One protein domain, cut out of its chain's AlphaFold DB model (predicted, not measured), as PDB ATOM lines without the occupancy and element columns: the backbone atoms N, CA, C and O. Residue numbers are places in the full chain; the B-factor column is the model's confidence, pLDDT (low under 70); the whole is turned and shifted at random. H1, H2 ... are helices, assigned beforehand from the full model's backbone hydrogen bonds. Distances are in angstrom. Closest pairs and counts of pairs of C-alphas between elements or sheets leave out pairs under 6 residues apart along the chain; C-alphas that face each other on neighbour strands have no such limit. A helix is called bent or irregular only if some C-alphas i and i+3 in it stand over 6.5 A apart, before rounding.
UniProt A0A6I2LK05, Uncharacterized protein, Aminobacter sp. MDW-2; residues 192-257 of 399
ATOM      1  N   ASP A 192      -4.205  16.829  53.517       83.00
ATOM      2  CA  ASP A 192      -3.505  17.303  52.319       83.00
ATOM      3  C   ASP A 192      -1.979  17.290  52.528       83.00
ATOM      4  O   ASP A 192      -1.227  16.822  51.671       83.00
ATOM      5  N   ALA A 193      -1.508  17.724  53.703       86.38
ATOM      6  CA  ALA A 193      -0.091  17.682  54.058       86.38
ATOM      7  C   ALA A 193       0.458  16.244  54.127       86.38
ATOM      8  O   ALA A 193       1.571  15.985  53.657       86.38
ATOM      9  N   LYS A 194      -0.319  15.295  54.672       88.06
ATOM     10  CA  LYS A 194       0.044  13.866  54.680       88.06
ATOM     11  C   LYS A 194       0.130  13.318  53.259       88.06
ATOM     12  O   LYS A 194       1.139  12.708  52.913       88.06
ATOM     13  N   GLN A 195      -0.872  13.583  52.423       84.75
ATOM     14  CA  GLN A 195      -0.888  13.132  51.030       84.75
ATOM     15  C   GLN A 195       0.286  13.718  50.230       84.75
ATOM     16  O   GLN A 195       0.938  13.008  49.461       84.75
ATOM     17  N   GLU A 196       0.625  14.993  50.435       87.06
ATOM     18  CA  GLU A 196       1.787  15.616  49.797       87.06
ATOM     19  C   GLU A 196       3.101  14.946  50.236       87.06
ATOM     20  O   GLU A 196       3.984  14.686  49.412       87.06
ATOM     21  N   GLN A 197       3.235  14.626  51.525       85.12
ATOM     22  CA  GLN A 197       4.402  13.927  52.060       85.12
ATOM     23  C   GLN A 197       4.511  12.494  51.520       85.12
ATOM     24  O   GLN A 197       5.608  12.054  51.157       85.12
ATOM     25  N   GLU A 198       3.394  11.780  51.398       87.62
ATOM     26  CA  GLU A 198       3.334  10.455  50.777       87.62
ATOM     27  C   GLU A 198       3.728  10.513  49.299       87.62
ATOM     28  O   GLU A 198       4.552   9.715  48.851       87.62
ATOM     29  N   LEU A 199       3.240  11.504  48.545       86.81
ATOM     30  CA  LEU A 199       3.623  11.716  47.147       86.81
ATOM     31  C   LEU A 199       5.112  12.044  46.999       86.81
ATOM     32  O   LEU A 199       5.767  11.518  46.095       86.81
ATOM     33  N   LYS A 200       5.670  12.884  47.880       86.12
ATOM     34  CA  LYS A 200       7.115  13.168  47.920       86.12
ATOM     35  C   LYS A 200       7.914  11.899  48.199       86.12
ATOM     36  O   LYS A 200       8.875  11.624  47.484       86.12
ATOM     37  N   THR A 201       7.479  11.101  49.170       86.75
ATOM     38  CA  THR A 201       8.120   9.829  49.535       86.75
ATOM     39  C   THR A 201       8.047   8.823  48.389       86.75
ATOM     40  O   THR A 201       9.053   8.212  48.039       86.75
ATOM     41  N   TYR A 202       6.891   8.697  47.737       82.12
ATOM     42  CA  TYR A 202       6.706   7.832  46.576       82.12
ATOM     43  C   TYR A 202       7.596   8.253  45.404       82.12
ATOM     44  O   TYR A 202       8.250   7.410  44.794       82.12
ATOM     45  N   ARG A 203       7.676   9.558  45.109       83.50
ATOM     46  CA  ARG A 203       8.567  10.094  44.068       83.50
ATOM     47  C   ARG A 203      10.040   9.864  44.404       83.50
ATOM     48  O   ARG A 203      10.791   9.467  43.519       83.50
ATOM     49  N   ALA A 204      10.441  10.071  45.658       83.38
ATOM     50  CA  ALA A 204      11.800   9.800  46.119       83.38
ATOM     51  C   ALA A 204      12.145   8.312  45.981       83.38
ATOM     52  O   ALA A 204      13.170   7.981  45.394       83.38
ATOM     53  N   LYS A 205      11.249   7.416  46.410       81.44
ATOM     54  CA  LYS A 205      11.420   5.968  46.256       81.44
ATOM     55  C   LYS A 205      11.513   5.553  44.789       81.44
ATOM     56  O   LYS A 205      12.432   4.842  44.421       81.44
ATOM     57  N   LYS A 206      10.624   6.058  43.927       79.94
ATOM     58  CA  LYS A 206      10.683   5.840  42.469       79.94
ATOM     59  C   LYS A 206      12.003   6.307  41.858       79.94
ATOM     60  O   LYS A 206      12.485   5.671  40.926       79.94
ATOM     61  N   LYS A 207      12.554   7.423  42.342       76.56
ATOM     62  CA  LYS A 207      13.841   7.948  41.883       76.56
ATOM     63  C   LYS A 207      14.993   7.039  42.322       76.56
ATOM     64  O   LYS A 207      15.787   6.671  41.470       76.56
ATOM     65  N   ILE A 208      15.014   6.615  43.587       70.31
ATOM     66  CA  ILE A 208      16.005   5.660  44.110       70.31
ATOM     67  C   ILE A 208      15.918   4.329  43.350       70.31
ATOM     68  O   ILE A 208      16.919   3.885  42.808       70.31
ATOM     69  N   ASP A 209      14.719   3.760  43.187       66.62
ATOM     70  CA  ASP A 209      14.513   2.521  42.423       66.62
ATOM     71  C   ASP A 209      14.974   2.663  40.956       66.62
ATOM     72  O   ASP A 209      15.430   1.699  40.344       66.62
ATOM     73  N   SER A 210      14.835   3.854  40.359       61.50
ATOM     74  CA  SER A 210      15.311   4.142  39.000       61.50
ATOM     75  C   SER A 210      16.831   4.301  38.925       61.50
ATOM     76  O   SER A 210      17.416   3.945  37.905       61.50
ATOM     77  N   GLU A 211      17.462   4.860  39.956       60.12
ATOM     78  CA  GLU A 211      18.916   5.023  40.048       60.12
ATOM     79  C   GLU A 211      19.598   3.679  40.362       60.12
ATOM     80  O   GLU A 211      20.599   3.346  39.731       60.12
ATOM     81  N   GLU A 212      19.012   2.848  41.229       57.25
ATOM     82  CA  GLU A 212      19.520   1.508  41.554       57.25
ATOM     83  C   GLU A 212      19.331   0.504  40.407       57.25
ATOM     84  O   GLU A 212      20.253  -0.254  40.100       57.25
ATOM     85  N   LYS A 213      18.196   0.532  39.690       54.59
ATOM     86  CA  LYS A 213      18.042  -0.274  38.461       54.59
ATOM     87  C   LYS A 213      19.012   0.157  37.359       54.59
ATOM     88  O   LYS A 213      19.494  -0.687  36.615       54.59
ATOM     89  N   GLY A 214      19.375   1.439  37.308       51.19
ATOM     90  CA  GLY A 214      20.421   1.935  36.410       51.19
ATOM     91  C   GLY A 214      21.832   1.422  36.733       51.19
ATOM     92  O   GLY A 214      22.671   1.394  35.837       51.19
ATOM     93  N   ALA A 215      22.100   0.997  37.973       47.66
ATOM     94  CA  ALA A 215      23.412   0.511  38.404       47.66
ATOM     95  C   ALA A 215      23.560  -1.024  38.334       47.66
ATOM     96  O   ALA A 215      24.660  -1.509  38.084       47.66
ATOM     97  N   GLY A 216      22.473  -1.787  38.512       47.56
ATOM     98  CA  GLY A 216      22.489  -3.261  38.466       47.56
ATOM     99  C   GLY A 216      22.285  -3.879  37.076       47.56
ATOM    100  O   GLY A 216      22.785  -4.971  36.809       47.56
ATOM    101  N   ASP A 217      21.599  -3.185  36.160       56.03
ATOM    102  CA  ASP A 217      21.302  -3.729  34.826       56.03
ATOM    103  C   ASP A 217      22.547  -3.820  33.924       56.03
ATOM    104  O   ASP A 217      22.573  -4.627  32.996       56.03
ATOM    105  N   GLY A 218      23.599  -3.038  34.194       64.81
ATOM    106  CA  GLY A 218      24.812  -3.010  33.371       64.81
ATOM    107  C   GLY A 218      25.603  -4.319  33.406       64.81
ATOM    108  O   GLY A 218      25.977  -4.835  32.357       64.81
ATOM    109  N   GLU A 219      25.827  -4.885  34.593       70.50
ATOM    110  CA  GLU A 219      26.645  -6.094  34.764       70.50
ATOM    111  C   GLU A 219      25.904  -7.360  34.302       70.50
ATOM    112  O   GLU A 219      26.469  -8.208  33.608       70.50
ATOM    113  N   ASP A 220      24.605  -7.455  34.591       76.88
ATOM    114  CA  ASP A 220      23.764  -8.561  34.131       76.88
ATOM    115  C   ASP A 220      23.511  -8.511  32.615       76.88
ATOM    116  O   ASP A 220      23.502  -9.560  31.958       76.88
ATOM    117  N   ALA A 221      23.326  -7.320  32.033       79.88
ATOM    118  CA  ALA A 221      23.234  -7.161  30.581       79.88
ATOM    119  C   ALA A 221      24.570  -7.481  29.903       79.88
ATOM    120  O   ALA A 221      24.579  -8.162  28.878       79.88
ATOM    121  N   TYR A 222      25.687  -7.074  30.511       85.56
ATOM    122  CA  TYR A 222      27.031  -7.413  30.057       85.56
ATOM    123  C   TYR A 222      27.274  -8.919  30.047       85.56
ATOM    124  O   TYR A 222      27.623  -9.470  29.004       85.56
ATOM    125  N   ARG A 223      26.989  -9.616  31.155       87.62
ATOM    126  CA  ARG A 223      27.133 -11.076  31.234       87.62
ATOM    127  C   ARG A 223      26.276 -11.787  30.183       87.62
ATOM    128  O   ARG A 223      26.770 -12.676  29.495       87.62
ATOM    129  N   LYS A 224      25.016 -11.374  30.007       88.50
ATOM    130  CA  LYS A 224      24.109 -11.966  29.004       88.50
ATOM    131  C   LYS A 224      24.569 -11.712  27.569       88.50
ATOM    132  O   LYS A 224      24.524 -12.634  26.760       88.50
ATOM    133  N   ALA A 225      24.999 -10.493  27.247       88.00
ATOM    134  CA  ALA A 225      25.497 -10.147  25.918       88.00
ATOM    135  C   ALA A 225      26.796 -10.904  25.595       88.00
ATOM    136  O   ALA A 225      26.925 -11.476  24.511       88.00
ATOM    137  N   HIS A 226      27.702 -11.012  26.569       92.31
ATOM    138  CA  HIS A 226      28.922 -11.806  26.459       92.31
ATOM    139  C   HIS A 226      28.623 -13.303  26.255       92.31
ATOM    140  O   HIS A 226      29.151 -13.926  25.333       92.31
ATOM    141  N   GLU A 227      27.733 -13.899  27.057       91.38
ATOM    142  CA  GLU A 227      27.310 -15.299  26.888       91.38
ATOM    143  C   GLU A 227      26.617 -15.555  25.543       91.38
ATOM    144  O   GLU A 227      26.805 -16.614  24.940       91.38
ATOM    145  N   ALA A 228      25.805 -14.609  25.064       90.88
ATOM    146  CA  ALA A 228      25.126 -14.727  23.779       90.88
ATOM    147  C   ALA A 228      26.120 -14.723  22.611       90.88
ATOM    148  O   ALA A 228      25.960 -15.521  21.688       90.88
ATOM    149  N   ARG A 229      27.162 -13.886  22.663       91.56
ATOM    150  CA  ARG A 229      28.244 -13.887  21.669       91.56
ATOM    151  C   ARG A 229      29.056 -15.176  21.720       91.56
ATOM    152  O   ARG A 229      29.189 -15.829  20.696       91.56
ATOM    153  N   MET A 230      29.452 -15.627  22.910       90.81
ATOM    154  CA  MET A 230      30.157 -16.908  23.087       90.81
ATOM    155  C   MET A 230      29.392 -18.118  22.525       90.81
ATOM    156  O   MET A 230      30.011 -19.100  22.126       90.81
ATOM    157  N   LYS A 231      28.051 -18.076  22.507       91.75
ATOM    158  CA  LYS A 231      27.209 -19.168  21.985       91.75
ATOM    159  C   LYS A 231      26.913 -19.072  20.488       91.75
ATOM    160  O   LYS A 231      26.700 -20.110  19.869       91.75
ATOM    161  N   ASN A 232      26.831 -17.864  19.930       90.31
ATOM    162  CA  ASN A 232      26.311 -17.643  18.573       90.31
ATOM    163  C   ASN A 232      27.360 -17.133  17.574       90.31
ATOM    164  O   ASN A 232      27.082 -17.112  16.378       90.31
ATOM    165  N   ASP A 233      28.535 -16.720  18.045       90.75
ATOM    166  CA  ASP A 233      29.602 -16.141  17.233       90.75
ATOM    167  C   ASP A 233      30.886 -16.965  17.424       90.75
ATOM    168  O   ASP A 233      31.556 -16.886  18.454       90.75
ATOM    169  N   LEU A 234      31.185 -17.819  16.439       85.00
ATOM    170  CA  LEU A 234      32.313 -18.762  16.471       85.00
ATOM    171  C   LEU A 234      33.670 -18.046  16.535       85.00
ATOM    172  O   LEU A 234      34.614 -18.586  17.112       85.00
ATOM    173  N   ASP A 235      33.750 -16.831  15.993       90.62
ATOM    174  CA  ASP A 235      34.985 -16.048  15.938       90.62
ATOM    175  C   ASP A 235      35.203 -15.234  17.224       90.62
ATOM    176  O   ASP A 235      36.332 -14.866  17.553       90.62
ATOM    177  N   PHE A 236      34.144 -15.008  18.010       92.12
ATOM    178  CA  PHE A 236      34.200 -14.222  19.243       92.12
ATOM    179  C   PHE A 236      35.113 -14.848  20.308       92.12
ATOM    180  O   PHE A 236      35.873 -14.141  20.972       92.12
ATOM    181  N   ALA A 237      35.100 -16.178  20.443       91.31
ATOM    182  CA  ALA A 237      35.935 -16.892  21.411       91.31
ATOM    183  C   ALA A 237      37.445 -16.804  21.099       91.31
ATOM    184  O   ALA A 237      38.259 -16.990  22.002       91.31
ATOM    185  N   GLY A 238      37.813 -16.520  19.842       90.75
ATOM    186  CA  GLY A 238      39.203 -16.373  19.397       90.75
ATOM    187  C   GLY A 238      39.786 -14.967  19.571       90.75
ATOM    188  O   GLY A 238      40.991 -14.785  19.397       90.75
ATOM    189  N   LEU A 239      38.954 -13.976  19.905       93.69
ATOM    190  CA  LEU A 239      39.382 -12.601  20.162       93.69
ATOM    191  C   LEU A 239      40.122 -12.480  21.500       93.69
ATOM    192  O   LEU A 239      39.894 -13.253  22.433       93.69
ATOM    193  N   SER A 240      40.982 -11.466  21.631       94.88
ATOM    194  CA  SER A 240      41.557 -11.138  22.936       94.88
ATOM    195  C   SER A 240      40.472 -10.639  23.897       94.88
ATOM    196  O   SER A 240      39.465 -10.066  23.480       94.88
ATOM    197  N   GLN A 241      40.687 -10.792  25.205       86.38
ATOM    198  CA  GLN A 241      39.707 -10.374  26.216       86.38
ATOM    199  C   GLN A 241      39.326  -8.886  26.091       86.38
ATOM    200  O   GLN A 241      38.170  -8.522  26.267       86.38
ATOM    201  N   ALA A 242      40.276  -8.022  25.715       84.88
ATOM    202  CA  ALA A 242      40.017  -6.599  25.495       84.88
ATOM    203  C   ALA A 242      39.126  -6.331  24.265       84.88
ATOM    204  O   ALA A 242      38.337  -5.385  24.256       84.88
ATOM    205  N   GLU A 243      39.239  -7.157  23.224       90.62
ATOM    206  CA  GLU A 243      38.408  -7.071  22.021       90.62
ATOM    207  C   GLU A 243      37.014  -7.655  22.254       90.62
ATOM    208  O   GLU A 243      36.034  -7.050  21.820       90.62
ATOM    209  N   GLN A 244      36.910  -8.759  23.003       91.06
ATOM    210  CA  GLN A 244      35.634  -9.310  23.467       91.06
ATOM    211  C   GLN A 244      34.854  -8.259  24.265       91.06
ATOM    212  O   GLN A 244      33.699  -7.968  23.950       91.06
ATOM    213  N   ASP A 245      35.521  -7.609  25.223       87.69
ATOM    214  CA  ASP A 245      34.953  -6.521  26.021       87.69
ATOM    215  C   ASP A 245      34.449  -5.362  25.153       87.69
ATOM    216  O   ASP A 245      33.345  -4.846  25.351       87.69
ATOM    217  N   LYS A 246      35.248  -4.953  24.165       92.56
ATOM    218  CA  LYS A 246      34.902  -3.858  23.256       92.56
ATOM    219  C   LYS A 246      33.655  -4.174  22.430       92.56
ATOM    220  O   LYS A 246      32.785  -3.312  22.314       92.56
ATOM    221  N   VAL A 247      33.557  -5.383  21.880       91.00
ATOM    222  CA  VAL A 247      32.413  -5.812  21.059       91.00
ATOM    223  C   VAL A 247      31.138  -5.908  21.900       91.00
ATOM    224  O   VAL A 247      30.102  -5.384  21.498       91.00
ATOM    225  N   VAL A 248      31.212  -6.481  23.106       90.75
ATOM    226  CA  VAL A 248      30.045  -6.595  23.998       90.75
ATOM    227  C   VAL A 248      29.530  -5.220  24.424       90.75
ATOM    228  O   VAL A 248      28.322  -4.988  24.431       90.75
ATOM    229  N   ARG A 249      30.421  -4.267  24.730       87.75
ATOM    230  CA  ARG A 249      30.010  -2.891  25.060       87.75
ATOM    231  C   ARG A 249      29.377  -2.174  23.867       87.75
ATOM    232  O   ARG A 249      28.368  -1.502  24.044       87.75
ATOM    233  N   GLN A 250      29.907  -2.368  22.657       88.50
ATOM    234  CA  GLN A 250      29.304  -1.821  21.435       88.50
ATOM    235  C   GLN A 250      27.893  -2.367  21.187       88.50
ATOM    236  O   GLN A 250      26.998  -1.599  20.831       88.50
ATOM    237  N   ASP A 251      27.671  -3.662  21.415       85.81
ATOM    238  CA  ASP A 251      26.347  -4.276  21.282       85.81
ATOM    239  C   ASP A 251      25.353  -3.721  22.309       85.81
ATOM    240  O   ASP A 251      24.200  -3.437  21.975       85.81
ATOM    241  N   LEU A 252      25.795  -3.526  23.553       85.62
ATOM    242  CA  LEU A 252      24.965  -2.931  24.599       85.62
ATOM    243  C   LEU A 252      24.618  -1.469  24.302       85.62
ATOM    244  O   LEU A 252      23.466  -1.068  24.488       85.62
ATOM    245  N   ASP A 253      25.565  -0.684  23.788       84.00
ATOM    246  CA  ASP A 253      25.328   0.702  23.373       84.00
ATOM    247  C   ASP A 253      24.358   0.775  22.180       84.00
ATOM    248  O   ASP A 253      23.436   1.603  22.155       84.00
ATOM    249  N   ALA A 254      24.494  -0.131  21.208       84.44
ATOM    250  CA  ALA A 254      23.574  -0.258  20.079       84.44
ATOM    251  C   ALA A 254      22.159  -0.671  20.533       84.44
ATOM    252  O   ALA A 254      21.165  -0.079  20.108       84.44
ATOM    253  N   ALA A 255      22.047  -1.630  21.454       82.81
ATOM    254  CA  ALA A 255      20.766  -2.051  22.018       82.81
ATOM    255  C   ALA A 255      20.103  -0.930  22.835       82.81
ATOM    256  O   ALA A 255      18.895  -0.702  22.726       82.81
ATOM    257  N   THR A 256      20.892  -0.182  23.607       79.75
ATOM    258  CA  THR A 256      20.411   0.936  24.430       79.75
ATOM    259  C   THR A 256      19.942   2.104  23.564       79.75
ATOM    260  O   THR A 256      18.873   2.672  23.804       79.75
ATOM    261  N   SER A 257      20.699   2.451  22.520       76.00
ATOM    262  CA  SER A 257      20.313   3.495  21.563       76.00
ATOM    263  C   SER A 257      19.062   3.114  20.761       76.00
ATOM    264  O   SER A 257      18.183   3.962  20.579       76.00
TER     265      SER A 257
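This is residues 192 to 257 of the 399 residues of an uncharacterized protein of Aminobacter sp. MDW-2 (UniProt A0A6I2LK05). One long helix, H1, has a shorter helix, H2, folded back and crossing its last part; residues 192 to 217 of H1 stick out as a free arm that makes the length. The printed part has 66 residues, with two named helices, H1 then H2, and no named strand: all helix. It is extended, with a radius of gyration of the C-alphas of 19.1 A and spans of 63 by 17 by 16 A.

H1, residues 192 to 232, has a kink of 32 degrees near residue 217; it is neither bent nor irregular, but only just: C-alphas 215 and 218 are 6.3 A apart. With residues 221 to 229 alone it touches H2, residues 241 to 257; the closest C-alphas, of His 226 and Val 248, are 5.9 A apart. They run opposite ways at a steep tilt of 46 degrees. Every O i to N i+4 pair is within hydrogen-bond range in H2, and 34 of 37 in H1.

H1 runs 57.0 A from C-alpha 192 at (-3.505, 17.303, 52.319). H2 runs 24.3 A to C-alpha 257 at (20.313, 3.495, 21.563).

The C-alphas farthest apart, of Asp 192 and Gly 238, are 63.6 A apart. The printed part has no cut, and the link is short. Residues 209 to 218 have pLDDT under 70.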